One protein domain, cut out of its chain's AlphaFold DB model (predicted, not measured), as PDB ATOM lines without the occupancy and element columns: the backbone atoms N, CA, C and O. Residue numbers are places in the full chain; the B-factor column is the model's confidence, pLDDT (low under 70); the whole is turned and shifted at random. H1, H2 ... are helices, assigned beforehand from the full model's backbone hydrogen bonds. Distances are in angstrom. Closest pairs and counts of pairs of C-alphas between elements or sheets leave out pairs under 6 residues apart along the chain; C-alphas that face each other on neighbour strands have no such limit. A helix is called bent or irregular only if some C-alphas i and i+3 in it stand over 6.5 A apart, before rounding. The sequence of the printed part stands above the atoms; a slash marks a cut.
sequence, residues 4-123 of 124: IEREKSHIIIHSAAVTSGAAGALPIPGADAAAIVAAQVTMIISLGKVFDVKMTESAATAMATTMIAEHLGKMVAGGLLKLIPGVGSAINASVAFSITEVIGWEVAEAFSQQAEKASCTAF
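Overview. This is residues 4 to 123 of the 124 residues of the protein "Uncharacterized conserved protein, DUF697 family" of Selenomonas ruminantium (UniProt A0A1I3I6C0). This is a rod-shaped bundle in which H1, H2 and H4 lie side by side with their centres in a triangle, while the bent helix H3 crosses H2 with its first arm, H3a, and folds along the early part of H4 with its second, H3b. H4 is the longest helix and runs the long way of the rod. The printed part has 120 residues with four named helices, in the order H1, H2, H3, H4, and no named strand; the class is all helix. It is compact, with a radius of gyration of the C-alphas of 15.4 A, and spans 58 by 25 by 17 A.

Arrangement. Start at H1, residues 4 to 25, and go on to H2, residues 32 to 50: the two touch as a helical hairpin, opposite ways at a shallow tilt of 4 degrees, their closest C-alphas being those of Ala 23 and Asp 32, 5.4 A apart. Next comes H3, residues 57 to 81, assigned as one helix by its hydrogen bonds but bent, with C-alphas 70 and 73 lying 7.3 A apart; its arms, H3a at residues 57 to 70 and H3b at 73 to 81, stand at a steep tilt of 62 degrees. H3a touches H2, with residues 37 to 45 of H2 alone, at a steep tilt of 54 degrees; look at the closest C-alphas, Val 41 and Ala 60, 5.2 A apart. H4, residues 87 to 121, completes the bundle of helices side by side, H1, H2 and H4. It touches H1 at a shallow tilt of 28 degrees, opposite ways, closest at the C-alphas of Gly 21 and Ala 93, 4.1 A. Residues 100 to 111 of H4 alone touch H2, the same way at a shallow tilt of 28 degrees, closest at the C-alphas of Leu 47 and Ala 108, 6.1 A. H3b and H4 form a second helical hairpin, touching with residues 88 to 96 of H4 alone, closest at the C-alphas of Leu 81 and Gly 88, 5.0 A. H1 stays apart from both arms of H3. In H1, H2, H3a, H3b and H4 every O i to N i+4 pair is within hydrogen-bond range.

Along the chain. Find C-alpha 4 at (-30.733, -62.347, 22.996); from there H1, residues 4 to 25, runs 31.7 A. H2, residues 32 to 50, covers 27.0 A. H3a, residues 57 to 70, begins at C-alpha 57, (-13.526, -54.611, 8.039), and covers 19.7 A; H3b, residues 73 to 81, covers 12.6 A. H4, residues 87 to 121, runs 51.6 A to C-alpha 121 at (-36.579, -63.274, 0.497).

Size, cuts and confidence. The two C-alphas farthest apart, those of Ile 84 and Phe 123, are 58.5 A from each other. The printed part has no cut; the links H1 to H2 and H2 to H3 are short, and H3 to H4 is tight. The mean pLDDT of the printed part is 80.5; look for values under 70 at residues 27 to 32, 73 to 86, 88 and 120 to 123.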
ATOM      1  N   ILE A   4     -32.160 -61.982  22.889       90.88
ATOM      2  CA  ILE A   4     -30.733 -62.347  22.996       90.88
ATOM      3  C   ILE A   4     -29.850 -61.424  22.143       90.88
ATOM      4  O   ILE A   4     -28.755 -61.058  22.559       90.88
ATOM      5  N   GLU A   5     -30.317 -61.038  20.952       91.50
ATOM      6  CA  GLU A   5     -29.586 -60.108  20.080       91.50
ATOM      7  C   GLU A   5     -29.500 -58.730  20.728       91.50
ATOM      8  O   GLU A   5     -28.415 -58.168  20.822       91.50
ATOM      9  N   ARG A   6     -30.621 -58.234  21.267       91.81
ATOM     10  CA  ARG A   6     -30.678 -56.948  21.967       91.81
ATOM     11  C   ARG A   6     -29.714 -56.884  23.149       91.81
ATOM     12  O   ARG A   6     -29.048 -55.872  23.335       91.81
ATOM     13  N   GLU A   7     -29.645 -57.944  23.949       93.62
ATOM     14  CA  GLU A   7     -28.764 -58.008  25.119       93.62
ATOM     15  C   GLU A   7     -27.282 -57.991  24.718       93.62
ATOM     16  O   GLU A   7     -26.499 -57.214  25.266       93.62
ATOM     17  N   LYS A   8     -26.906 -58.767  23.693       93.19
ATOM     18  CA  LYS A   8     -25.544 -58.757  23.140       93.19
ATOM     19  C   LYS A   8     -25.180 -57.398  22.545       93.19
ATOM     20  O   LYS A   8     -24.101 -56.884  22.830       93.19
ATOM     21  N   SER A   9     -26.077 -56.810  21.753       93.56
ATOM     22  CA  SER A   9     -25.883 -55.481  21.176       93.56
ATOM     23  C   SER A   9     -25.694 -54.430  22.261       93.56
ATOM     24  O   SER A   9     -24.739 -53.672  22.180       93.56
ATOM     25  N   HIS A  10     -26.517 -54.431  23.313       94.25
ATOM     26  CA  HIS A  10     -26.378 -53.491  24.426       94.25
ATOM     27  C   HIS A  10     -24.992 -53.564  25.080       94.25
ATOM     28  O   HIS A  10     -24.362 -52.531  25.269       94.25
ATOM     29  N   ILE A  11     -24.481 -54.766  25.369       94.25
ATOM     30  CA  ILE A  11     -23.146 -54.932  25.971       94.25
ATOM     31  C   ILE A  11     -22.052 -54.380  25.045       94.25
ATOM     32  O   ILE A  11     -21.174 -53.643  25.495       94.25
ATOM     33  N   ILE A  12     -22.117 -54.704  23.751       93.75
ATOM     34  CA  ILE A  12     -21.150 -54.241  22.747       93.75
ATOM     35  C   ILE A  12     -21.179 -52.711  22.645       93.75
ATOM     36  O   ILE A  12     -20.138 -52.068  22.778       93.75
ATOM     37  N   ILE A  13     -22.365 -52.131  22.463       93.19
ATOM     38  CA  ILE A  13     -22.568 -50.688  22.304       93.19
ATOM     39  C   ILE A  13     -22.111 -49.946  23.557       93.19
ATOM     40  O   ILE A  13     -21.333 -49.003  23.458       93.19
ATOM     41  N   HIS A  14     -22.525 -50.407  24.736       92.50
ATOM     42  CA  HIS A  14     -22.174 -49.767  25.995       92.50
ATOM     43  C   HIS A  14     -20.661 -49.812  26.250       92.50
ATOM     44  O   HIS A  14     -20.064 -48.814  26.645       92.50
ATOM     45  N   SER A  15     -19.999 -50.935  25.951       90.38
ATOM     46  CA  SER A  15     -18.536 -51.041  26.079       90.38
ATOM     47  C   SER A  15     -17.787 -50.081  25.145       90.38
ATOM     48  O   SER A  15     -16.813 -49.436  25.550       90.38
ATOM     49  N   ALA A  16     -18.273 -49.926  23.909       88.38
ATOM     50  CA  ALA A  16     -17.732 -48.967  22.958       88.38
ATOM     51  C   ALA A  16     -17.999 -47.526  23.417       88.38
ATOM     52  O   ALA A  16     -17.092 -46.697  23.362       88.38
ATOM     53  N   ALA A  17     -19.193 -47.239  23.943       86.94
ATOM     54  CA  ALA A  17     -19.568 -45.931  24.468       86.94
ATOM     55  C   ALA A  17     -18.695 -45.519  25.656       86.94
ATOM     56  O   ALA A  17     -18.177 -44.403  25.670       86.94
ATOM     57  N   VAL A  18     -18.440 -46.426  26.606       88.38
ATOM     58  CA  VAL A  18     -17.500 -46.194  27.716       88.38
ATOM     59  C   VAL A  18     -16.098 -45.886  27.184       88.38
ATOM     60  O   VAL A  18     -15.465 -44.931  27.635       88.38
ATOM     61  N   THR A  19     -15.631 -46.639  26.184       85.44
ATOM     62  CA  THR A  19     -14.315 -46.423  25.560       85.44
ATOM     63  C   THR A  19     -14.234 -45.058  24.867       85.44
ATOM     64  O   THR A  19     -13.260 -44.328  25.046       85.44
ATOM     65  N   SER A  20     -15.271 -44.666  24.120       80.44
ATOM     66  CA  SER A  20     -15.358 -43.346  23.482       80.44
ATOM     67  C   SER A  20     -15.470 -42.211  24.497       80.44
ATOM     68  O   SER A  20     -14.849 -41.172  24.301       80.44
ATOM     69  N   GLY A  21     -16.211 -42.399  25.590       81.69
ATOM     70  CA  GLY A  21     -16.292 -41.433  26.684       81.69
ATOM     71  C   GLY A  21     -14.940 -41.231  27.367       81.69
ATOM     72  O   GLY A  21     -14.531 -40.094  27.594       81.69
ATOM     73  N   ALA A  22     -14.200 -42.316  27.612       83.00
ATOM     74  CA  ALA A  22     -12.849 -42.259  28.162       83.00
ATOM     75  C   ALA A  22     -11.873 -41.537  27.218       83.00
ATOM     76  O   ALA A  22     -11.129 -40.665  27.665       83.00
ATOM     77  N   ALA A  23     -11.922 -41.832  25.914       77.06
ATOM     78  CA  ALA A  23     -11.135 -41.114  24.911       77.06
ATOM     79  C   ALA A  23     -11.524 -39.623  24.860       77.06
ATOM     80  O   ALA A  23     -10.663 -38.754  24.890       77.06
ATOM     81  N   GLY A  24     -12.822 -39.312  24.896       71.44
ATOM     82  CA  GLY A  24     -13.339 -37.945  24.916       71.44
ATOM     83  C   GLY A  24     -13.000 -37.153  26.185       71.44
ATOM     84  O   GLY A  24     -12.997 -35.922  26.135       71.44
ATOM     85  N   ALA A  25     -12.679 -37.809  27.301       73.94
ATOM     86  CA  ALA A  25     -12.242 -37.144  28.528       73.94
ATOM     87  C   ALA A  25     -10.823 -36.555  28.417       73.94
ATOM     88  O   ALA A  25     -10.488 -35.615  29.146       73.94
ATOM     89  N   LEU A  26      -9.995 -37.075  27.502       70.94
ATOM     90  CA  LEU A  26      -8.624 -36.611  27.306       70.94
ATOM     91  C   LEU A  26      -8.626 -35.181  26.752       70.94
ATOM     92  O   LEU A  26      -9.304 -34.919  25.763       70.94
ATOM     93  N   PRO A  27      -7.876 -34.230  27.334       59.66
ATOM     94  CA  PRO A  27      -7.864 -32.831  26.902       59.66
ATOM     95  C   PRO A  27      -7.040 -32.607  25.615       59.66
ATOM     96  O   PRO A  27      -6.342 -31.605  25.496       59.66
ATOM     97  N   ILE A  28      -7.092 -33.533  24.650       63.31
ATOM     98  CA  ILE A  28      -6.338 -33.459  23.393       63.31
ATOM     99  C   ILE A  28      -7.322 -33.419  22.213       63.31
ATOM    100  O   ILE A  28      -7.923 -34.433  21.869       63.31
ATOM    101  N   PRO A  29      -7.517 -32.258  21.565       56.47
ATOM    102  CA  PRO A  29      -8.368 -32.160  20.385       56.47
ATOM    103  C   PRO A  29      -7.807 -33.018  19.242       56.47
ATOM    104  O   PRO A  29      -6.652 -32.866  18.854       56.47
ATOM    105  N   GLY A  30      -8.618 -33.922  18.693       63.59
ATOM    106  CA  GLY A  30      -8.282 -34.701  17.493       63.59
ATOM    107  C   GLY A  30      -7.444 -35.967  17.714       63.59
ATOM    108  O   GLY A  30      -7.579 -36.895  16.922       63.59
ATOM    109  N   ALA A  31      -6.655 -36.077  18.790       61.09
ATOM    110  CA  ALA A  31      -5.896 -37.307  19.080       61.09
ATOM    111  C   ALA A  31      -6.813 -38.502  19.394       61.09
ATOM    112  O   ALA A  31      -6.509 -39.645  19.055       61.09
ATOM    113  N   ASP A  32      -7.977 -38.213  19.965       68.38
ATOM    114  CA  ASP A  32      -8.992 -39.202  20.315       68.38
ATOM    115  C   ASP A  32      -9.650 -39.805  19.057       68.38
ATOM    116  O   ASP A  32     -10.215 -40.894  19.116       68.38
ATOM    117  N   ALA A  33      -9.571 -39.128  17.900       70.56
ATOM    118  CA  ALA A  33     -10.332 -39.479  16.703       70.56
ATOM    119  C   ALA A  33      -9.968 -40.866  16.159       70.56
ATOM    120  O   ALA A  33     -10.861 -41.655  15.875       70.56
ATOM    121  N   ALA A  34      -8.678 -41.203  16.070       75.19
ATOM    122  CA  ALA A  34      -8.253 -42.517  15.579       75.19
ATOM    123  C   ALA A  34      -8.711 -43.656  16.506       75.19
ATOM    124  O   ALA A  34      -9.184 -44.692  16.036       75.19
ATOM    125  N   ALA A  35      -8.634 -43.447  17.824       78.62
ATOM    126  CA  ALA A  35      -9.118 -44.408  18.811       78.62
ATOM    127  C   ALA A  35     -10.651 -44.548  18.769       78.62
ATOM    128  O   ALA A  35     -11.171 -45.659  18.860       78.62
ATOM    129  N   ILE A  36     -11.375 -43.443  18.569       77.19
ATOM    130  CA  ILE A  36     -12.835 -43.433  18.412       77.19
ATOM    131  C   ILE A  36     -13.249 -44.172  17.131       77.19
ATOM    132  O   ILE A  36     -14.155 -45.001  17.192       77.19
ATOM    133  N   VAL A  37     -12.560 -43.949  16.002       83.12
ATOM    134  CA  VAL A  37     -12.787 -44.703  14.752       83.12
ATOM    135  C   VAL A  37     -12.590 -46.195  15.009       83.12
ATOM    136  O   VAL A  37     -13.473 -46.990  14.700       83.12
ATOM    137  N   ALA A  38     -11.470 -46.588  15.621       85.00
ATOM    138  CA  ALA A  38     -11.176 -47.995  15.889       85.00
ATOM    139  C   ALA A  38     -12.231 -48.658  16.796       85.00
ATOM    140  O   ALA A  38     -12.662 -49.788  16.534       85.00
ATOM    141  N   ALA A  39     -12.697 -47.947  17.829       86.25
ATOM    142  CA  ALA A  39     -13.768 -48.414  18.704       86.25
ATOM    143  C   ALA A  39     -15.083 -48.616  17.932       86.25
ATOM    144  O   ALA A  39     -15.731 -49.655  18.081       86.25
ATOM    145  N   GLN A  40     -15.447 -47.678  17.053       86.12
ATOM    146  CA  GLN A  40     -16.647 -47.796  16.227       86.12
ATOM    147  C   GLN A  40     -16.553 -48.935  15.209       86.12
ATOM    148  O   GLN A  40     -17.504 -49.700  15.084       86.12
ATOM    149  N   VAL A  41     -15.416 -49.124  14.535       90.00
ATOM    150  CA  VAL A  41     -15.215 -50.257  13.612       90.00
ATOM    151  C   VAL A  41     -15.401 -51.585  14.338       90.00
ATOM    152  O   VAL A  41     -16.153 -52.451  13.885       90.00
ATOM    153  N   THR A  42     -14.777 -51.726  15.507       90.25
ATOM    154  CA  THR A  42     -14.887 -52.935  16.333       90.25
ATOM    155  C   THR A  42     -16.334 -53.190  16.765       90.25
ATOM    156  O   THR A  42     -16.807 -54.330  16.709       90.25
ATOM    157  N   MET A  43     -17.057 -52.134  17.151       93.38
ATOM    158  CA  MET A  43     -18.473 -52.190  17.516       93.38
ATOM    159  C   MET A  43     -19.333 -52.667  16.338       93.38
ATOM    160  O   MET A  43     -20.103 -53.612  16.495       93.38
ATOM    161  N   ILE A  44     -19.163 -52.081  15.150       91.75
ATOM    162  CA  ILE A  44     -19.925 -52.421  13.940       91.75
ATOM    163  C   ILE A  44     -19.671 -53.875  13.527       91.75
ATOM    164  O   ILE A  44     -20.618 -54.618  13.281       91.75
ATOM    165  N   ILE A  45     -18.413 -54.328  13.509       91.44
ATOM    166  CA  ILE A  45     -18.079 -55.725  13.179       91.44
ATOM    167  C   ILE A  45     -18.722 -56.684  14.186       91.44
ATOM    168  O   ILE A  45     -19.272 -57.720  13.806       91.44
ATOM    169  N   SER A  46     -18.667 -56.347  15.475       90.81
ATOM    170  CA  SER A  46     -19.238 -57.173  16.539       90.81
ATOM    171  C   SER A  46     -20.764 -57.236  16.454       90.81
ATOM    172  O   SER A  46     -21.328 -58.319  16.599       90.81
ATOM    173  N   LEU A  47     -21.433 -56.122  16.143       91.88
ATOM    174  CA  LEU A  47     -22.873 -56.088  15.881       91.88
ATOM    175  C   LEU A  47     -23.240 -56.904  14.637       91.88
ATOM    176  O   LEU A  47     -24.195 -57.674  14.686       91.88
ATOM    177  N   GLY A  48     -22.455 -56.821  13.559       89.44
ATOM    178  CA  GLY A  48     -22.664 -57.632  12.356       89.44
ATOM    179  C   GLY A  48     -22.685 -59.129  12.673       89.44
ATOM    180  O   GLY A  48     -23.595 -59.841  12.256       89.44
ATOM    181  N   LYS A  49     -21.761 -59.593  13.527       90.44
ATOM    182  CA  LYS A  49     -21.722 -60.984  14.013       90.44
ATOM    183  C   LYS A  49     -22.943 -61.378  14.854       90.44
ATOM    184  O   LYS A  49     -23.312 -62.547  14.849       90.44
ATOM    185  N   VAL A  50     -23.561 -60.450  15.589       91.31
ATOM    186  CA  VAL A  50     -24.767 -60.734  16.394       91.31
ATOM    187  C   VAL A  50     -25.978 -61.029  15.507       91.31
ATOM    188  O   VAL A  50     -26.768 -61.907  15.846       91.31
ATOM    189  N   PHE A  51     -26.097 -60.325  14.380       89.00
ATOM    190  CA  PHE A  51     -27.225 -60.432  13.449       89.00
ATOM    191  C   PHE A  51     -26.940 -61.316  12.228       89.00
ATOM    192  O   PHE A  51     -27.744 -61.339  11.301       89.00
ATOM    193  N   ASP A  52     -25.807 -62.024  12.213       86.94
ATOM    194  CA  ASP A  52     -25.334 -62.826  11.073       86.94
ATOM    195  C   ASP A  52     -25.208 -62.022   9.758       86.94
ATOM    196  O   ASP A  52     -25.315 -62.537   8.646       86.94
ATOM    197  N   VAL A  53     -24.948 -60.718   9.877       85.00
ATOM    198  CA  VAL A  53     -24.707 -59.822   8.744       85.00
ATOM    199  C   VAL A  53     -23.221 -59.866   8.400       85.00
ATOM    200  O   VAL A  53     -22.362 -59.509   9.212       85.00
ATOM    201  N   LYS A  54     -22.900 -60.285   7.169       81.25
ATOM    202  CA  LYS A  54     -21.522 -60.298   6.657       81.25
ATOM    203  C   LYS A  54     -20.997 -58.871   6.518       81.25
ATOM    204  O   LYS A  54     -21.235 -58.206   5.514       81.25
ATOM    205  N   MET A  55     -20.248 -58.430   7.521       84.56
ATOM    206  CA  MET A  55     -19.579 -57.136   7.536       84.56
ATOM    207  C   MET A  55     -18.078 -57.324   7.325       84.56
ATOM    208  O   MET A  55     -17.418 -58.008   8.110       84.56
ATOM    209  N   THR A  56     -17.528 -56.732   6.265       87.19
ATOM    210  CA  THR A  56     -16.072 -56.681   6.077       87.19
ATOM    211  C   THR A  56     -15.485 -55.550   6.914       87.19
ATOM    212  O   THR A  56     -16.157 -54.561   7.197       87.19
ATOM    213  N   GLU A  57     -14.215 -55.667   7.292       83.75
ATOM    214  CA  GLU A  57     -13.526 -54.611   8.039       83.75
ATOM    215  C   GLU A  57     -13.497 -53.286   7.264       83.75
ATOM    216  O   GLU A  57     -13.705 -52.227   7.846       83.75
ATOM    217  N   SER A  58     -13.351 -53.345   5.936       86.00
ATOM    218  CA  SER A  58     -13.436 -52.172   5.058       86.00
ATOM    219  C   SER A  58     -14.826 -51.524   5.084       86.00
ATOM    220  O   SER A  58     -14.929 -50.309   5.232       86.00
ATOM    221  N   ALA A  59     -15.901 -52.319   5.024       86.75
ATOM    222  CA  ALA A  59     -17.265 -51.799   5.122       86.75
ATOM    223  C   ALA A  59     -17.541 -51.191   6.506       86.75
ATOM    224  O   ALA A  59     -18.069 -50.086   6.593       86.75
ATOM    225  N   ALA A  60     -17.109 -51.854   7.581       87.31
ATOM    226  CA  ALA A  60     -17.216 -51.316   8.933       87.31
ATOM    227  C   ALA A  60     -16.406 -50.025   9.107       87.31
ATOM    228  O   ALA A  60     -16.887 -49.082   9.728       87.31
ATOM    229  N   THR A  61     -15.207 -49.957   8.522       86.38
ATOM    230  CA  THR A  61     -14.372 -48.748   8.495       86.38
ATOM    231  C   THR A  61     -15.075 -47.624   7.760       86.38
ATOM    232  O   THR A  61     -15.175 -46.533   8.306       86.38
ATOM    233  N   ALA A  62     -15.613 -47.883   6.567       88.31
ATOM    234  CA  ALA A  62     -16.352 -46.892   5.792       88.31
ATOM    235  C   ALA A  62     -17.596 -46.382   6.537       88.31
ATOM    236  O   ALA A  62     -17.868 -45.182   6.537       88.31
ATOM    237  N   MET A  63     -18.332 -47.270   7.212       86.81
ATOM    238  CA  MET A  63     -19.457 -46.880   8.061       86.81
ATOM    239  C   MET A  63     -18.988 -46.016   9.236       86.81
ATOM    240  O   MET A  63     -19.515 -44.925   9.430       86.81
ATOM    241  N   ALA A  64     -17.976 -46.455   9.988       84.81
ATOM    242  CA  ALA A  64     -17.439 -45.711  11.129       84.81
ATOM    243  C   ALA A  64     -16.934 -44.319  10.728       84.81
ATOM    244  O   ALA A  64     -17.271 -43.323  11.366       84.81
ATOM    245  N   THR A  65     -16.163 -44.221   9.644       83.81
ATOM    246  CA  THR A  65     -15.638 -42.936   9.164       83.81
ATOM    247  C   THR A  65     -16.749 -42.009   8.692       83.81
ATOM    248  O   THR A  65     -16.687 -40.818   8.986       83.81
ATOM    249  N   THR A  66     -17.785 -42.536   8.033       86.12
ATOM    250  CA  THR A  66     -18.966 -41.755   7.632       86.12
ATOM    251  C   THR A  66     -19.710 -41.224   8.858       86.12
ATOM    252  O   THR A  66     -19.938 -40.023   8.958       86.12
ATOM    253  N   MET A  67     -19.989 -42.079   9.844       82.19
ATOM    254  CA  MET A  67     -20.699 -41.687  11.068       82.19
ATOM    255  C   MET A  67     -19.916 -40.650  11.886       82.19
ATOM    256  O   MET A  67     -20.499 -39.714  12.439       82.19
ATOM    257  N   ILE A  68     -18.585 -40.767  11.934       77.00
ATOM    258  CA  ILE A  68     -17.718 -39.756  12.553       77.00
ATOM    259  C   ILE A  68     -17.722 -38.466  11.753       77.00
ATOM    260  O   ILE A  68     -17.793 -37.405  12.364       77.00
ATOM    261  N   ALA A  69     -17.668 -38.525  10.422       81.81
ATOM    262  CA  ALA A  69     -17.731 -37.336   9.580       81.81
ATOM    263  C   ALA A  69     -19.050 -36.571   9.785       81.81
ATOM    264  O   ALA A  69     -19.032 -35.350   9.934       81.81
ATOM    265  N   GLU A  70     -20.174 -37.280   9.896       81.50
ATOM    266  CA  GLU A  70     -21.491 -36.707  10.208       81.50
ATOM    267  C   GLU A  70     -21.532 -36.053  11.596       81.50
ATOM    268  O   GLU A  70     -22.155 -35.008  11.796       81.50
ATOM    269  N   HIS A  71     -20.830 -36.639  12.567       74.00
ATOM    270  CA  HIS A  71     -20.773 -36.146  13.942       74.00
ATOM    271  C   HIS A  71     -19.589 -35.211  14.214       74.00
ATOM    272  O   HIS A  71     -19.482 -34.675  15.321       74.00
ATOM    273  N   LEU A  72     -18.742 -34.946  13.216       72.31
ATOM    274  CA  LEU A  72     -17.510 -34.176  13.362       72.31
ATOM    275  C   LEU A  72     -17.798 -32.762  13.865       72.31
ATOM    276  O   LEU A  72     -17.107 -32.281  14.754       72.31
ATOM    277  N   GLY A  73     -18.871 -32.127  13.382       69.00
ATOM    278  CA  GLY A  73     -19.290 -30.805  13.857       69.00
ATOM    279  C   GLY A  73     -19.626 -30.779  15.354       69.00
ATOM    280  O   GLY A  73     -19.219 -29.863  16.066       69.00
ATOM    281  N   LYS A  74     -20.301 -31.821  15.861       68.50
ATOM    282  CA  LYS A  74     -20.620 -31.964  17.295       68.50
ATOM    283  C   LYS A  74     -19.370 -32.293  18.114       68.50
ATOM    284  O   LYS A  74     -19.213 -31.787  19.221       68.50
ATOM    285  N   MET A  75     -18.465 -33.097  17.559       65.88
ATOM    286  CA  MET A  75     -17.198 -33.469  18.192       65.88
ATOM    287  C   MET A  75     -16.247 -32.267  18.302       65.88
ATOM    288  O   MET A  75     -15.619 -32.068  19.337       65.88
ATOM    289  N   VAL A  76     -16.201 -31.412  17.276       64.56
ATOM    290  CA  VAL A  76     -15.468 -30.137  17.284       64.56
ATOM    291  C   VAL A  76     -16.107 -29.144  18.257       64.56
ATOM    292  O   VAL A  76     -15.385 -28.488  19.001       64.56
ATOM    293  N   ALA A  77     -17.441 -29.071  18.328       65.81
ATOM    294  CA  ALA A  77     -18.136 -28.248  19.323       65.81
ATOM    295  C   ALA A  77     -17.842 -28.705  20.767       65.81
ATOM    296  O   ALA A  77     -17.562 -27.872  21.628       65.81
ATOM    297  N   GLY A  78     -17.819 -30.018  21.028       62.22
ATOM    298  CA  GLY A  78     -17.373 -30.590  22.306       62.22
ATOM    299  C   GLY A  78     -15.884 -30.342  22.583       62.22
ATOM    300  O   GLY A  78     -15.501 -30.015  23.705       62.22
ATOM    301  N   GLY A  79     -15.053 -30.390  21.538       61.31
ATOM    302  CA  GLY A  79     -13.636 -30.030  21.564       61.31
ATOM    303  C   GLY A  79     -13.374 -28.566  21.917       61.31
ATOM    304  O   GLY A  79     -12.448 -28.276  22.667       61.31
ATOM    305  N   LEU A  80     -14.214 -27.640  21.453       60.28
ATOM    306  CA  LEU A  80     -14.147 -26.220  21.812       60.28
ATOM    307  C   LEU A  80     -14.552 -25.966  23.272       60.28
ATOM    308  O   LEU A  80     -14.048 -25.037  23.898       60.28
ATOM    309  N   LEU A  81     -15.397 -26.819  23.858       58.44
ATOM    310  CA  LEU A  81     -15.723 -26.768  25.288       58.44
ATOM    311  C   LEU A  81     -14.592 -27.316  26.183       58.44
ATOM    312  O   LEU A  81     -14.575 -27.019  27.378       58.44
ATOM    313  N   LYS A  82     -13.601 -28.037  25.625       57.09
ATOM    314  CA  LYS A  82     -12.395 -28.505  26.350       57.09
ATOM    315  C   LYS A  82     -11.450 -27.371  26.787       57.09
ATOM    316  O   LYS A  82     -10.472 -27.649  27.474       57.09
ATOM    317  N   LEU A  83     -11.738 -26.105  26.457       57.50
ATOM    318  CA  LEU A  83     -10.946 -24.954  26.918       57.50
ATOM    319  C   LEU A  83     -11.077 -24.670  28.425       57.50
ATOM    320  O   LEU A  83     -10.258 -23.936  28.973       57.50
ATOM    321  N   ILE A  84     -12.061 -25.270  29.109       61.53
ATOM    322  CA  ILE A  84     -12.176 -25.232  30.573       61.53
ATOM    323  C   ILE A  84     -11.752 -26.603  31.128       61.53
ATOM    324  O   ILE A  84     -12.557 -27.544  31.096       61.53
ATOM    325  N   PRO A  85     -10.509 -26.756  31.625       60.94
ATOM    326  CA  PRO A  85     -10.036 -28.023  32.177       60.94
ATOM    327  C   PRO A  85     -10.916 -28.469  33.357       60.94
ATOM    328  O   PRO A  85     -11.306 -27.666  34.203       60.94
ATOM    329  N   GLY A  86     -11.272 -29.758  33.391       66.56
ATOM    330  CA  GLY A  86     -12.217 -30.337  34.355       66.56
ATOM    331  C   GLY A  86     -13.640 -30.448  33.799       66.56
ATOM    332  O   GLY A  86     -14.073 -31.540  33.431       66.56
ATOM    333  N   VAL A  87     -14.363 -29.328  33.689       70.50
ATOM    334  CA  VAL A  87     -15.773 -29.317  33.235       70.50
ATOM    335  C   VAL A  87     -15.892 -29.676  31.751       70.50
ATOM    336  O   VAL A  87     -16.744 -30.480  31.375       70.50
ATOM    337  N   GLY A  88     -14.998 -29.148  30.911       65.56
ATOM    338  CA  GLY A  88     -14.981 -29.425  29.474       65.56
ATOM    339  C   GLY A  88     -14.708 -30.893  29.146       65.56
ATOM    340  O   GLY A  88     -15.344 -31.454  28.259       65.56
ATOM    341  N   SER A  89     -13.827 -31.548  29.911       70.75
ATOM    342  CA  SER A  89     -13.544 -32.983  29.771       70.75
ATOM    343  C   SER A  89     -14.741 -33.853  30.150       70.75
ATOM    344  O   SER A  89     -15.031 -34.813  29.442       70.75
ATOM    345  N   ALA A  90     -15.463 -33.514  31.224       74.75
ATOM    346  CA  ALA A  90     -16.654 -34.257  31.638       74.75
ATOM    347  C   ALA A  90     -17.791 -34.133  30.610       74.75
ATOM    348  O   ALA A  90     -18.401 -35.135  30.231       74.75
ATOM    349  N   ILE A  91     -18.031 -32.919  30.099       75.38
ATOM    350  CA  ILE A  91     -19.026 -32.686  29.047       75.38
ATOM    351  C   ILE A  91     -18.619 -33.430  27.775       75.38
ATOM    352  O   ILE A  91     -19.425 -34.181  27.230       75.38
ATOM    353  N   ASN A  92     -17.368 -33.311  27.327       75.81
ATOM    354  CA  ASN A  92     -16.931 -33.978  26.106       75.81
ATOM    355  C   ASN A  92     -16.954 -35.513  26.226       75.81
ATOM    356  O   ASN A  92     -17.339 -36.185  25.273       75.81
ATOM    357  N   ALA A  93     -16.625 -36.069  27.397       79.75
ATOM    358  CA  ALA A  93     -16.783 -37.495  27.681       79.75
ATOM    359  C   ALA A  93     -18.250 -37.934  27.587       79.75
ATOM    360  O   ALA A  93     -18.551 -38.931  26.935       79.75
ATOM    361  N   SER A  94     -19.173 -37.167  28.179       81.56
ATOM    362  CA  SER A  94     -20.609 -37.467  28.126       81.56
ATOM    363  C   SER A  94     -21.177 -37.380  26.708       81.56
ATOM    364  O   SER A  94     -21.963 -38.237  26.303       81.56
ATOM    365  N   VAL A  95     -20.733 -36.397  25.920       81.19
ATOM    366  CA  VAL A  95     -21.119 -36.235  24.516       81.19
ATOM    367  C   VAL A  95     -20.585 -37.399  23.686       81.19
ATOM    368  O   VAL A  95     -21.352 -38.009  22.949       81.19
ATOM    369  N   ALA A  96     -19.306 -37.756  23.838       80.00
ATOM    370  CA  ALA A  96     -18.704 -38.879  23.123       80.00
ATOM    371  C   ALA A  96     -19.374 -40.217  23.478       80.00
ATOM    372  O   ALA A  96     -19.688 -40.994  22.581       80.00
ATOM    373  N   PHE A  97     -19.654 -40.453  24.763       86.25
ATOM    374  CA  PHE A  97     -20.407 -41.617  25.229       86.25
ATOM    375  C   PHE A  97     -21.794 -41.680  24.576       86.25
ATOM    376  O   PHE A  97     -22.146 -42.681  23.957       86.25
ATOM    377  N   SER A  98     -22.552 -40.582  24.657       86.38
ATOM    378  CA  SER A  98     -23.931 -40.526  24.159       86.38
ATOM    379  C   SER A  98     -23.999 -40.712  22.644       86.38
ATOM    380  O   SER A  98     -24.857 -41.437  22.152       86.38
ATOM    381  N   ILE A  99     -23.079 -40.090  21.899       83.88
ATOM    382  CA  ILE A  99     -22.994 -40.238  20.442       83.88
ATOM    383  C   ILE A  99     -22.708 -41.694  20.071       83.88
ATOM    384  O   ILE A  99     -23.407 -42.248  19.228       83.88
ATOM    385  N   THR A 100     -21.724 -42.333  20.710       86.62
ATOM    386  CA  THR A 100     -21.393 -43.734  20.414       86.62
ATOM    387  C   THR A 100     -22.534 -44.680  20.780       86.62
ATOM    388  O   THR A 100     -22.792 -45.624  20.035       86.62
ATOM    389  N   GLU A 101     -23.252 -44.423  21.876       89.38
ATOM    390  CA  GLU A 101     -24.388 -45.252  22.275       89.38
ATOM    391  C   GLU A 101     -25.545 -45.143  21.269       89.38
ATOM    392  O   GLU A 101     -26.048 -46.168  20.807       89.38
ATOM    393  N   VAL A 102     -25.903 -43.924  20.847       90.19
ATOM    394  CA  VAL A 102     -26.935 -43.689  19.819       90.19
ATOM    395  C   VAL A 102     -26.557 -44.352  18.495       90.19
ATOM    396  O   VAL A 102     -27.334 -45.148  17.973       90.19
ATOM    397  N   ILE A 103     -25.341 -44.106  17.999       87.38
ATOM    398  CA  ILE A 103     -24.842 -44.706  16.754       87.38
ATOM    399  C   ILE A 103     -24.876 -46.235  16.830       87.38
ATOM    400  O   ILE A 103     -25.274 -46.915  15.885       87.38
ATOM    401  N   GLY A 104     -24.457 -46.803  17.961       89.75
ATOM    402  CA  GLY A 104     -24.454 -48.244  18.153       89.75
ATOM    403  C   GLY A 104     -25.848 -48.859  18.047       89.75
ATOM    404  O   GLY A 104     -26.007 -49.912  17.424       89.75
ATOM    405  N   TRP A 105     -26.862 -48.194  18.607       92.62
ATOM    406  CA  TRP A 105     -28.255 -48.628  18.495       92.62
ATOM    407  C   TRP A 105     -28.787 -48.512  17.065       92.62
ATOM    408  O   TRP A 105     -29.427 -49.452  16.596       92.62
ATOM    409  N   GLU A 106     -28.463 -47.431  16.353       91.31
ATOM    410  CA  GLU A 106     -28.830 -47.253  14.942       91.31
ATOM    411  C   GLU A 106     -28.247 -48.366  14.059       91.31
ATOM    412  O   GLU A 106     -28.962 -48.987  13.268       91.31
ATOM    413  N   VAL A 107     -26.964 -48.696  14.240       90.25
ATOM    414  CA  VAL A 107     -26.303 -49.791  13.512       90.25
ATOM    415  C   VAL A 107     -26.934 -51.144  13.854       90.25
ATOM    416  O   VAL A 107     -27.177 -51.960  12.962       90.25
ATOM    417  N   ALA A 108     -27.225 -51.398  15.133       92.06
ATOM    418  CA  ALA A 108     -27.859 -52.642  15.564       92.06
ATOM    419  C   ALA A 108     -29.260 -52.815  14.956       92.06
ATOM    420  O   ALA A 108     -29.625 -53.915  14.533       92.06
ATOM    421  N   GLU A 109     -30.041 -51.740  14.878       90.69
ATOM    422  CA  GLU A 109     -31.359 -51.760  14.251       90.69
ATOM    423  C   GLU A 109     -31.260 -51.980  12.738       90.69
ATOM    424  O   GLU A 109     -31.948 -52.852  12.200       90.69
ATOM    425  N   ALA A 110     -30.337 -51.291  12.061       90.12
ATOM    426  CA  ALA A 110     -30.087 -51.473  10.635       90.12
ATOM    427  C   ALA A 110     -29.686 -52.919  10.288       90.12
ATOM    428  O   ALA A 110     -30.117 -53.458   9.264       90.12
ATOM    429  N   PHE A 111     -28.888 -53.578  11.131       90.19
ATOM    430  CA  PHE A 111     -28.536 -54.991  10.950       90.19
ATOM    431  C   PHE A 111     -29.693 -55.932  11.269       90.19
ATOM    432  O   PHE A 111     -29.910 -56.886  10.522       90.19
ATOM    433  N   SER A 112     -30.492 -55.642  12.301       90.56
ATOM    434  CA  SER A 112     -31.706 -56.415  12.583       90.56
ATOM    435  C   SER A 112     -32.684 -56.381  11.407       90.56
ATOM    436  O   SER A 112     -33.275 -57.412  11.093       90.56
ATOM    437  N   GLN A 113     -32.868 -55.227  10.759       88.75
ATOM    438  CA  GLN A 113     -33.753 -55.105   9.597       88.75
ATOM    439  C   GLN A 113     -33.216 -55.871   8.381       88.75
ATOM    440  O   GLN A 113     -33.985 -56.481   7.641       88.75
ATOM    441  N   GLN A 114     -31.898 -55.866   8.166       87.00
ATOM    442  CA  GLN A 114     -31.273 -56.626   7.078       87.00
ATOM    443  C   GLN A 114     -31.413 -58.136   7.272       87.00
ATOM    444  O   GLN A 114     -31.778 -58.836   6.327       87.00
ATOM    445  N   ALA A 115     -31.178 -58.625   8.491       85.81
ATOM    446  CA  ALA A 115     -31.353 -60.034   8.828       85.81
ATOM    447  C   ALA A 115     -32.808 -60.496   8.608       85.81
ATOM    448  O   ALA A 115     -33.045 -61.570   8.056       85.81
ATOM    449  N   GLU A 116     -33.788 -59.658   8.964       85.44
ATOM    450  CA  GLU A 116     -35.210 -59.946   8.744       85.44
ATOM    451  C   GLU A 116     -35.576 -59.984   7.251       85.44
ATOM    452  O   GLU A 116     -36.211 -60.935   6.791       85.44
ATOM    453  N   LYS A 117     -35.111 -59.005   6.460       83.44
ATOM    454  CA  LYS A 117     -35.334 -58.977   5.004       83.44
ATOM    455  C   LYS A 117     -34.728 -60.190   4.302       83.44
ATOM    456  O   LYS A 117     -35.388 -60.778   3.451       83.44
ATOM    457  N   ALA A 118     -33.514 -60.592   4.675       79.62
ATOM    458  CA  ALA A 118     -32.868 -61.780   4.120       79.62
ATOM    459  C   ALA A 118     -33.681 -63.058   4.389       79.62
ATOM    460  O   ALA A 118     -33.785 -63.918   3.516       79.62
ATOM    461  N   SER A 119     -34.317 -63.152   5.562       72.38
ATOM    462  CA  SER A 119     -35.216 -64.261   5.889       72.38
ATOM    463  C   SER A 119     -36.512 -64.240   5.071       72.38
ATOM    464  O   SER A 119     -37.031 -65.303   4.748       72.38
ATOM    465  N   CYS A 120     -37.040 -63.058   4.731       66.75
ATOM    466  CA  CYS A 120     -38.275 -62.925   3.954       66.75
ATOM    467  C   CYS A 120     -38.075 -63.268   2.468       66.75
ATOM    468  O   CYS A 120     -38.953 -63.870   1.856       66.75
ATOM    469  N   THR A 121     -36.915 -62.937   1.893       66.19
ATOM    470  CA  THR A 121     -36.579 -63.274   0.497       66.19
ATOM    471  C   THR A 121     -36.349 -64.774   0.295       66.19
ATOM    472  O   THR A 121     -36.553 -65.276  -0.799       66.19
ATOM    473  N   ALA A 122     -35.959 -65.514   1.336       61.00
ATOM    474  CA  ALA A 122     -35.749 -66.961   1.246       61.00
ATOM    475  C   ALA A 122     -37.054 -67.784   1.141       61.00
ATOM    476  O   ALA A 122     -36.987 -68.998   0.956       61.00
ATOM    477  N   PHE A 123     -38.224 -67.150   1.284       52.62
ATOM    478  CA  PHE A 123     -39.542 -67.799   1.252       52.62
ATOM    479  C   PHE A 123     -40.402 -67.401   0.031       52.62
ATOM    480  O   PHE A 123     -41.550 -67.832  -0.069       52.62
TER     481      PHE A 123